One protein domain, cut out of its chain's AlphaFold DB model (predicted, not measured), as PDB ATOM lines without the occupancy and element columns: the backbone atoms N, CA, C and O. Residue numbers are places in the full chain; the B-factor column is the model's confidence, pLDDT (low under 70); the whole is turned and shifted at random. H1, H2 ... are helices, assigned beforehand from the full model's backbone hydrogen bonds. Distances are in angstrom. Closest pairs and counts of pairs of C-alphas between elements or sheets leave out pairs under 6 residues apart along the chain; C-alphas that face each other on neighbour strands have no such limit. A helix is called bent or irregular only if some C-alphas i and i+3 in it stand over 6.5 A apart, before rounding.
ATOM      1  N   PHE A 879     -20.598  35.231 -34.845       76.00
ATOM      2  CA  PHE A 879     -19.655  35.352 -33.738       76.00
ATOM      3  C   PHE A 879     -18.224  35.518 -34.268       76.00
ATOM      4  O   PHE A 879     -17.582  34.531 -34.639       76.00
ATOM      5  N   LEU A 880     -17.731  36.758 -34.304       78.50
ATOM      6  CA  LEU A 880     -16.385  37.089 -34.794       78.50
ATOM      7  C   LEU A 880     -15.416  37.511 -33.677       78.50
ATOM      8  O   LEU A 880     -14.207  37.400 -33.853       78.50
ATOM      9  N   THR A 881     -15.905  37.920 -32.504       75.06
ATOM     10  CA  THR A 881     -15.028  38.210 -31.358       75.06
ATOM     11  C   THR A 881     -14.780  36.960 -30.538       75.06
ATOM     12  O   THR A 881     -15.689  36.455 -29.892       75.06
ATOM     13  N   VAL A 882     -13.535  36.490 -30.514       73.81
ATOM     14  CA  VAL A 882     -13.152  35.275 -29.799       73.81
ATOM     15  C   VAL A 882     -12.195  35.590 -28.653       73.81
ATOM     16  O   VAL A 882     -11.222  36.316 -28.843       73.81
ATOM     17  N   GLU A 883     -12.467  35.040 -27.466       70.69
ATOM     18  CA  GLU A 883     -11.784  35.424 -26.217       70.69
ATOM     19  C   GLU A 883     -10.631  34.481 -25.838       70.69
ATOM     20  O   GLU A 883      -9.762  34.829 -25.038       70.69
ATOM     21  N   SER A 884     -10.618  33.272 -26.405       76.19
ATOM     22  CA  SER A 884      -9.597  32.255 -26.146       76.19
ATOM     23  C   SER A 884      -9.306  31.418 -27.385       76.19
ATOM     24  O   SER A 884     -10.184  31.170 -28.212       76.19
ATOM     25  N   GLU A 885      -8.090  30.887 -27.485       79.75
ATOM     26  CA  GLU A 885      -7.732  29.995 -28.592       79.75
ATOM     27  C   GLU A 885      -8.570  28.710 -28.621       79.75
ATOM     28  O   GLU A 885      -8.847  28.172 -29.692       79.75
ATOM     29  N   GLN A 886      -9.021  28.220 -27.460       82.12
ATOM     30  CA  GLN A 886      -9.925  27.069 -27.395       82.12
ATOM     31  C   GLN A 886     -11.264  27.373 -28.065       82.12
ATOM     32  O   GLN A 886     -11.779  26.551 -28.825       82.12
ATOM     33  N   GLU A 887     -11.821  28.555 -27.809       77.50
ATOM     34  CA  GLU A 887     -13.040  29.000 -28.469       77.50
ATOM     35  C   GLU A 887     -12.812  29.230 -29.968       77.50
ATOM     36  O   GLU A 887     -13.630  28.796 -30.780       77.50
ATOM     37  N   LEU A 888     -11.660  29.794 -30.346       82.19
ATOM     38  CA  LEU A 888     -11.286  30.036 -31.744       82.19
ATOM     39  C   LEU A 888     -11.192  28.726 -32.516       82.19
ATOM     40  O   LEU A 888     -11.770  28.589 -33.590       82.19
ATOM     41  N   LYS A 889     -10.536  27.723 -31.932       84.94
ATOM     42  CA  LYS A 889     -10.445  26.379 -32.498       84.94
ATOM     43  C   LYS A 889     -11.817  25.714 -32.596       84.94
ATOM     44  O   LYS A 889     -12.104  25.067 -33.599       84.94
ATOM     45  N   ARG A 890     -12.672  25.884 -31.583       81.94
ATOM     46  CA  ARG A 890     -14.020  25.300 -31.548       81.94
ATOM     47  C   ARG A 890     -14.936  25.875 -32.630       81.94
ATOM     48  O   ARG A 890     -15.705  25.116 -33.211       81.94
ATOM     49  N   ILE A 891     -14.898  27.187 -32.855       79.19
ATOM     50  CA  ILE A 891     -15.811  27.875 -33.783       79.19
ATOM     51  C   ILE A 891     -15.223  27.918 -35.198       79.19
ATOM     52  O   ILE A 891     -15.908  27.589 -36.162       79.19
ATOM     53  N   TRP A 892     -13.944  28.278 -35.317       86.19
ATOM     54  CA  TRP A 892     -13.299  28.633 -36.582       86.19
ATOM     55  C   TRP A 892     -12.178  27.684 -37.014       86.19
ATOM     56  O   TRP A 892     -11.693  27.807 -38.137       86.19
ATOM     57  N   GLY A 893     -11.791  26.706 -36.187       86.50
ATOM     58  CA  GLY A 893     -10.671  25.786 -36.444       86.50
ATOM     59  C   GLY A 893     -10.657  25.182 -37.855       86.50
ATOM     60  O   GLY A 893      -9.720  25.455 -38.601       86.50
ATOM     61  N   PRO A 894     -11.724  24.486 -38.302       88.00
ATOM     62  CA  PRO A 894     -11.763  23.877 -39.637       88.00
ATOM     63  C   PRO A 894     -11.642  24.872 -40.801       88.00
ATOM     64  O   PRO A 894     -11.319  24.495 -41.931       88.00
ATOM     65  N   ARG A 895     -11.985  26.143 -40.574       86.88
ATOM     66  CA  ARG A 895     -11.862  27.196 -41.582       86.88
ATOM     67  C   ARG A 895     -10.457  27.782 -41.576       86.88
ATOM     68  O   ARG A 895      -9.882  27.928 -42.648       86.88
ATOM     69  N   LEU A 896      -9.912  28.058 -40.396       90.00
ATOM     70  CA  LEU A 896      -8.552  28.558 -40.218       90.00
ATOM     71  C   LEU A 896      -7.504  27.555 -40.713       90.00
ATOM     72  O   LEU A 896      -6.557  27.954 -41.382       90.00
ATOM     73  N   ASP A 897      -7.713  26.259 -40.476       89.56
ATOM     74  CA  ASP A 897      -6.827  25.201 -40.972       89.56
ATOM     75  C   ASP A 897      -6.830  25.150 -42.508       89.56
ATOM     76  O   ASP A 897      -5.772  25.037 -43.122       89.56
ATOM     77  N   ARG A 898      -8.001  25.333 -43.142       87.62
ATOM     78  CA  ARG A 898      -8.102  25.473 -44.605       87.62
ATOM     79  C   ARG A 898      -7.372  26.711 -45.117       87.62
ATOM     80  O   ARG A 898      -6.662  26.614 -46.107       87.62
ATOM     81  N   VAL A 899      -7.507  27.852 -44.439       87.69
ATOM     82  CA  VAL A 899      -6.781  29.075 -44.821       87.69
ATOM     83  C   VAL A 899      -5.266  28.875 -44.715       87.69
ATOM     84  O   VAL A 899      -4.536  29.321 -45.597       87.69
ATOM     85  N   ASP A 900      -4.778  28.188 -43.680       89.19
ATOM     86  CA  ASP A 900      -3.356  27.851 -43.565       89.19
ATOM     87  C   ASP A 900      -2.897  26.919 -44.699       89.19
ATOM     88  O   ASP A 900      -1.829  27.145 -45.269       89.19
ATOM     89  N   SER A 901      -3.705  25.919 -45.075       88.12
ATOM     90  CA  SER A 901      -3.430  25.055 -46.233       88.12
ATOM     91  C   SER A 901      -3.378  25.837 -47.549       88.12
ATOM     92  O   SER A 901      -2.429  25.672 -48.312       88.12
ATOM     93  N   ASP A 902      -4.342  26.729 -47.792       86.56
ATOM     94  CA  ASP A 902      -4.402  27.561 -49.000       86.56
ATOM     95  C   ASP A 902      -3.193  28.516 -49.080       86.56
ATOM     96  O   ASP A 902      -2.584  28.686 -50.139       86.56
ATOM     97  N   ARG A 903      -2.789  29.110 -47.945       86.88
ATOM     98  CA  ARG A 903      -1.593  29.966 -47.844       86.88
ATOM     99  C   ARG A 903      -0.311  29.189 -48.126       86.88
ATOM    100  O   ARG A 903       0.538  29.687 -48.864       86.88
ATOM    101  N   ALA A 904      -0.178  27.987 -47.565       86.44
ATOM    102  CA  ALA A 904       0.975  27.122 -47.790       86.44
ATOM    103  C   ALA A 904       1.073  26.666 -49.255       86.44
ATOM    104  O   ALA A 904       2.169  26.637 -49.809       86.44
ATOM    105  N   ALA A 905      -0.064  26.381 -49.902       86.75
ATOM    106  CA  ALA A 905      -0.116  26.046 -51.325       86.75
ATOM    107  C   ALA A 905       0.278  27.232 -52.223       86.75
ATOM    108  O   ALA A 905       0.985  27.047 -53.210       86.75
ATOM    109  N   ALA A 906      -0.138  28.455 -51.874       85.94
ATOM    110  CA  ALA A 906       0.226  29.657 -52.625       85.94
ATOM    111  C   ALA A 906       1.704  30.051 -52.445       85.94
ATOM    112  O   ALA A 906       2.339  30.522 -53.389       85.94
ATOM    113  N   LYS A 907       2.257  29.893 -51.233       88.44
ATOM    114  CA  LYS A 907       3.668  30.167 -50.934       88.44
ATOM    115  C   LYS A 907       4.147  29.330 -49.732       88.44
ATOM    116  O   LYS A 907       3.884  29.715 -48.591       88.44
ATOM    117  N   PRO A 908       4.925  28.251 -49.957       84.06
ATOM    118  CA  PRO A 908       5.320  27.303 -48.905       84.06
ATOM    119  C   PRO A 908       6.136  27.891 -47.746       84.06
ATOM    120  O   PRO A 908       6.184  27.303 -46.671       84.06
ATOM    121  N   SER A 909       6.782  29.046 -47.942       84.06
ATOM    122  CA  SER A 909       7.576  29.727 -46.911       84.06
ATOM    123  C   SER A 909       6.765  30.622 -45.968       84.06
ATOM    124  O   SER A 909       7.342  31.223 -45.062       84.06
ATOM    125  N   LEU A 910       5.447  30.753 -46.163       80.38
ATOM    126  CA  LEU A 910       4.610  31.549 -45.268       80.38
ATOM    127  C   LEU A 910       4.378  30.818 -43.935       80.38
ATOM    128  O   LEU A 910       3.940  29.667 -43.941       80.38
ATOM    129  N   PRO A 911       4.581  31.485 -42.783       82.62
ATOM    130  CA  PRO A 911       4.188  30.921 -41.503       82.62
ATOM    131  C   PRO A 911       2.662  30.785 -41.418       82.62
ATOM    132  O   PRO A 911       1.904  31.560 -42.031       82.62
ATOM    133  N   LYS A 912       2.224  29.802 -40.621       86.06
ATOM    134  CA  LYS A 912       0.819  29.666 -40.218       86.06
ATOM    135  C   LYS A 912       0.337  30.953 -39.558       86.06
ATOM    136  O   LYS A 912       1.122  31.691 -38.962       86.06
ATOM    137  N   LEU A 913      -0.961  31.206 -39.666       87.12
ATOM    138  CA  LEU A 913      -1.609  32.309 -38.971       87.12
ATOM    139  C   LEU A 913      -1.368  32.214 -37.462       87.12
ATOM    140  O   LEU A 913      -1.699  31.201 -36.840       87.12
ATOM    141  N   ASP A 914      -0.856  33.297 -36.883       88.19
ATOM    142  CA  ASP A 914      -0.765  33.451 -35.437       88.19
ATOM    143  C   ASP A 914      -2.177  33.540 -34.845       88.19
ATOM    144  O   ASP A 914      -2.903  34.509 -35.072       88.19
ATOM    145  N   ARG A 915      -2.582  32.506 -34.103       87.56
ATOM    146  CA  ARG A 915      -3.923  32.406 -33.516       87.56
ATOM    147  C   ARG A 915      -4.151  33.463 -32.432       87.56
ATOM    148  O   ARG A 915      -5.274  33.954 -32.329       87.56
ATOM    149  N   ALA A 916      -3.112  33.851 -31.692       82.94
ATOM    150  CA  ALA A 916      -3.209  34.857 -30.639       82.94
ATOM    151  C   ALA A 916      -3.573  36.234 -31.211       82.94
ATOM    152  O   ALA A 916      -4.396  36.942 -30.635       82.94
ATOM    153  N   SER A 917      -3.052  36.572 -32.399       82.62
ATOM    154  CA  SER A 917      -3.361  37.829 -33.100       82.62
ATOM    155  C   SER A 917      -4.835  37.999 -33.513       82.62
ATOM    156  O   SER A 917      -5.262  39.113 -33.826       82.62
ATOM    157  N   LEU A 918      -5.612  36.906 -33.518       83.31
ATOM    158  CA  LEU A 918      -7.030  36.890 -33.900       83.31
ATOM    159  C   LEU A 918      -7.972  37.070 -32.704       83.31
ATOM    160  O   LEU A 918      -9.163  37.327 -32.891       83.31
ATOM    161  N   LEU A 919      -7.464  36.913 -31.481       77.06
ATOM    162  CA  LEU A 919      -8.262  37.077 -30.273       77.06
ATOM    163  C   LEU A 919      -8.619  38.552 -30.088       77.06
ATOM    164  O   LEU A 919      -7.786  39.431 -30.301       77.06
ATOM    165  N   TYR A 920      -9.870  38.820 -29.706       68.94
ATOM    166  CA  TYR A 920     -10.402  40.181 -29.540       68.94
ATOM    167  C   TYR A 920     -10.263  41.082 -30.786       68.94
ATOM    168  O   TYR A 920     -10.288  42.307 -30.670       68.94
ATOM    169  N   ASN A 921     -10.116  40.492 -31.980       77.94
ATOM    170  CA  ASN A 921      -9.887  41.224 -33.225       77.94
ATOM    171  C   ASN A 921     -10.842  40.763 -34.348       77.94
ATOM    172  O   ASN A 921     -10.429  40.072 -35.286       77.94
ATOM    173  N   PRO A 922     -12.141  41.107 -34.247       81.69
ATOM    174  CA  PRO A 922     -13.182  40.546 -35.104       81.69
ATOM    175  C   PRO A 922     -13.068  40.974 -36.572       81.69
ATOM    176  O   PRO A 922     -13.383  40.174 -37.448       81.69
ATOM    177  N   GLU A 923     -12.583  42.187 -36.864       84.50
ATOM    178  CA  GLU A 923     -12.396  42.656 -38.248       84.50
ATOM    179  C   GLU A 923     -11.321  41.835 -38.969       84.50
ATOM    180  O   GLU A 923     -11.545  41.334 -40.070       84.50
ATOM    181  N   VAL A 924     -10.184  41.602 -38.304       86.62
ATOM    182  CA  VAL A 924      -9.091  40.780 -38.843       86.62
ATOM    183  C   VAL A 924      -9.527  39.326 -39.002       86.62
ATOM    184  O   VAL A 924      -9.208  38.688 -40.008       86.62
ATOM    185  N   LEU A 925     -10.290  38.793 -38.041       87.38
ATOM    186  CA  LEU A 925     -10.857  37.455 -38.179       87.38
ATOM    187  C   LEU A 925     -11.831  37.384 -39.366       87.38
ATOM    188  O   LEU A 925     -11.757  36.435 -40.147       87.38
ATOM    189  N   ALA A 926     -12.695  38.386 -39.546       88.19
ATOM    190  CA  ALA A 926     -13.613  38.464 -40.680       88.19
ATOM    191  C   ALA A 926     -12.859  38.493 -42.016       88.19
ATOM    192  O   ALA A 926     -13.217  37.754 -42.933       88.19
ATOM    193  N   ASP A 927     -11.782  39.274 -42.109       89.38
ATOM    194  CA  ASP A 927     -10.910  39.303 -43.282       89.38
ATOM    195  C   ASP A 927     -10.312  37.927 -43.577       89.38
ATOM    196  O   ASP A 927     -10.384  37.431 -44.699       89.38
ATOM    197  N   ILE A 928      -9.783  37.237 -42.572       88.50
ATOM    198  CA  ILE A 928      -9.193  35.907 -42.771       88.50
ATOM    199  C   ILE A 928     -10.232  34.883 -43.235       88.50
ATOM    200  O   ILE A 928      -9.957  34.048 -44.100       88.50
ATOM    201  N   VAL A 929     -11.428  34.928 -42.658       87.25
ATOM    202  CA  VAL A 929     -12.466  33.923 -42.891       87.25
ATOM    203  C   VAL A 929     -13.207  34.176 -44.213       87.25
ATOM    204  O   VAL A 929     -13.520  33.207 -44.926       87.25
ATOM    205  N   TRP A 930     -13.452  35.441 -44.570       88.50
ATOM    206  CA  TRP A 930     -14.410  35.843 -45.610       88.50
ATOM    207  C   TRP A 930     -13.832  36.642 -46.784       88.50
ATOM    208  O   TRP A 930     -14.583  36.976 -47.707       88.50
ATOM    209  N   ASN A 931     -12.531  36.931 -46.809       85.81
ATOM    210  CA  ASN A 931     -11.907  37.635 -47.932       85.81
ATOM    211  C   ASN A 931     -12.088  36.881 -49.267       85.81
ATOM    212  O   ASN A 931     -12.015  35.649 -49.319       85.81
ATOM    213  N   LYS A 932     -12.334  37.637 -50.350       84.81
ATOM    214  CA  LYS A 932     -12.601  37.155 -51.721       84.81
ATOM    215  C   LYS A 932     -13.772  36.171 -51.849       84.81
ATOM    216  O   LYS A 932     -13.813  35.361 -52.774       84.81
ATOM    217  N   ARG A 933     -14.731  36.213 -50.922       86.06
ATOM    218  CA  ARG A 933     -15.964  35.410 -50.959       86.06
ATOM    219  C   ARG A 933     -17.192  36.307 -50.991       86.06
ATOM    220  O   ARG A 933     -17.148  37.417 -50.473       86.06
ATOM    221  N   PHE A 934     -18.281  35.817 -51.585       89.69
ATOM    222  CA  PHE A 934     -19.592  36.492 -51.594       89.69
ATOM    223  C   PHE A 934     -19.536  37.955 -52.089       89.69
ATOM    224  O   PHE A 934     -20.210  38.841 -51.561       89.69
ATOM    225  N   GLY A 935     -18.669  38.228 -53.070       89.00
ATOM    226  CA  GLY A 935     -18.465  39.566 -53.636       89.00
ATOM    227  C   GLY A 935     -17.614  40.530 -52.797       89.00
ATOM    228  O   GLY A 935     -17.540  41.707 -53.148       89.00
ATOM    229  N   ASN A 936     -16.966  40.068 -51.718       90.25
ATOM    230  CA  ASN A 936     -16.039  40.873 -50.912       90.25
ATOM    231  C   ASN A 936     -14.702  41.048 -51.639       90.25
ATOM    232  O   ASN A 936     -13.764  40.272 -51.440       90.25
ATOM    233  N   ASN A 937     -14.639  42.061 -52.503       87.25
ATOM    234  CA  ASN A 937     -13.500  42.311 -53.386       87.25
ATOM    235  C   ASN A 937     -12.697  43.557 -52.992       87.25
ATOM    236  O   ASN A 937     -11.578  43.724 -53.476       87.25
ATOM    237  N   ASN A 938     -13.240  44.418 -52.124       88.44
ATOM    238  CA  ASN A 938     -12.583  45.645 -51.680       88.44
ATOM    239  C   ASN A 938     -12.105  45.535 -50.222       88.44
ATOM    240  O   ASN A 938     -12.714  44.809 -49.429       88.44
ATOM    241  N   PRO A 939     -11.061  46.288 -49.833       87.06
ATOM    242  CA  PRO A 939     -10.655  46.405 -48.434       87.06
ATOM    243  C   PRO A 939     -11.827  46.824 -47.531       87.06
ATOM    244  O   PRO A 939     -12.570  47.746 -47.862       87.06
ATOM    245  N   GLY A 940     -12.001  46.134 -46.400       85.00
ATOM    246  CA  GLY A 940     -13.073  46.398 -45.430       85.00
ATOM    247  C   GLY A 940     -14.454  45.828 -45.789       85.00
ATOM    248  O   GLY A 940     -15.363  45.893 -44.959       85.00
ATOM    249  N   ASP A 941     -14.637  45.230 -46.978       91.00
ATOM    250  CA  ASP A 941     -15.923  44.631 -47.382       91.00
ATOM    251  C   ASP A 941     -16.355  43.504 -46.422       91.00
ATOM    252  O   ASP A 941     -17.536  43.386 -46.102       91.00
ATOM    253  N   THR A 942     -15.416  42.696 -45.922       89.38
ATOM    254  CA  THR A 942     -15.693  41.551 -45.031       89.38
ATOM    255  C   THR A 942     -16.354  41.977 -43.719       89.38
ATOM    256  O   THR A 942     -17.301  41.334 -43.268       89.38
ATOM    257  N   TRP A 943     -15.909  43.093 -43.134       86.50
ATOM    258  CA  TRP A 943     -16.489  43.657 -41.924       86.50
ATOM    259  C   TRP A 943     -17.763  44.442 -42.222       86.50
ATOM    260  O   TRP A 943     -18.772  44.271 -41.527       86.50
ATOM    261  N   ARG A 944     -17.758  45.271 -43.278       87.38
ATOM    262  CA  ARG A 944     -18.924  46.069 -43.695       87.38
ATOM    263  C   ARG A 944     -20.128  45.174 -43.995       87.38
ATOM    264  O   ARG A 944     -21.225  45.459 -43.509       87.38
ATOM    265  N   TYR A 945     -19.914  44.059 -44.692       91.69
ATOM    266  CA  TYR A 945     -20.933  43.081 -45.089       91.69
ATOM    267  C   TYR A 945     -20.834  41.759 -44.316       91.69
ATOM    268  O   TYR A 945     -21.157  40.697 -44.850       91.69
ATOM    269  N   ARG A 946     -20.407  41.804 -43.049       89.94
ATOM    270  CA  ARG A 946     -20.427  40.633 -42.157       89.94
ATOM    271  C   ARG A 946     -21.829  40.023 -42.044       89.94
ATOM    272  O   ARG A 946     -22.832  40.702 -42.288       89.94
ATOM    273  N   ALA A 947     -21.903  38.754 -41.654       89.38
ATOM    274  CA  ALA A 947     -23.166  38.035 -41.500       89.38
ATOM    275  C   ALA A 947     -24.112  38.732 -40.500       89.38
ATOM    276  O   ALA A 947     -23.764  38.885 -39.328       89.38
ATOM    277  N   ARG A 948     -25.307  39.145 -40.955       90.06
ATOM    278  CA  ARG A 948     -26.347  39.802 -40.131       90.06
ATOM    279  C   ARG A 948     -27.765  39.298 -40.454       90.06
ATOM    280  O   ARG A 948     -28.013  38.706 -41.501       90.06
ATOM    281  N   GLY A 949     -28.715  39.581 -39.565       89.81
ATOM    282  CA  GLY A 949     -30.137  39.252 -39.695       89.81
ATOM    283  C   GLY A 949     -30.464  37.813 -39.289       89.81
ATOM    284  O   GLY A 949     -29.575  37.018 -38.982       89.81
TER     285      GLY A 949
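What this domain is: This is residues 879 to 949 of the 1060 residues of an uncharacterized protein of Tardiphaga sp. OV697 (UniProt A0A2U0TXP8). One long helix, H1, sharply kinked near residue 892, is met on its side, at residues 895 to 899, by the shorter H2, which stands at a steep tilt to it and comes closest near its own last residues, at Val 929, and the very short H3 packs on H2 and is apart from H1. Between H1 and H2 the chain folds back in a long loop, residues 907 to 921. The printed part has 71 residues with three named helices, in the order H1, H2, H3, and no named strand; the class is all helix, though under half of the residues, 35 of 71, are in named elements. The whole is compact, with a radius of gyration of the C-alphas of 12.3 A and spans of 37 by 28 by 17 A.

Where its parts are: H1, residues 885 to 906, begins at C-alpha 885 (-7.732, 29.995, -28.592) and measures 25.3 A from first to last C-alpha. It is irregular, with C-alphas 891 and 894 being 8.2 A apart, and has a kink of 85 degrees near residue 892. H2, residues 922 to 930, measures 11.6 A. H3, residues 941 to 944, measures 5.0 A and ends at C-alpha 944 (-18.924, 46.069, -43.695).

How they stand to each other: H1 touches H2 with residues 895 to 899 alone; the closest C-alphas, of Arg 895 and Val 929, are 6.9 A apart. Their lines stand at a steep tilt of 49 degrees, and they run the same way. H2 touches H3, the closest C-alphas being those of Asp 927 and Thr 942, at 5.6 A. H1 and H3 are apart. Every O i to N i+4 pair is within hydrogen-bond range in H2, 15 of 18 are in H1, and H3 is too short for such a pair.

The domain as a whole: The C-alphas farthest apart, of Ser 909 and Gly 949, are 39.6 A apart. The printed part has no cut. The link from H1 to H2 is long, 15 residues; that from H2 to H3 is short, 10 residues. The mean pLDDT of the printed part is 85.0, and Tyr 920 is under 70.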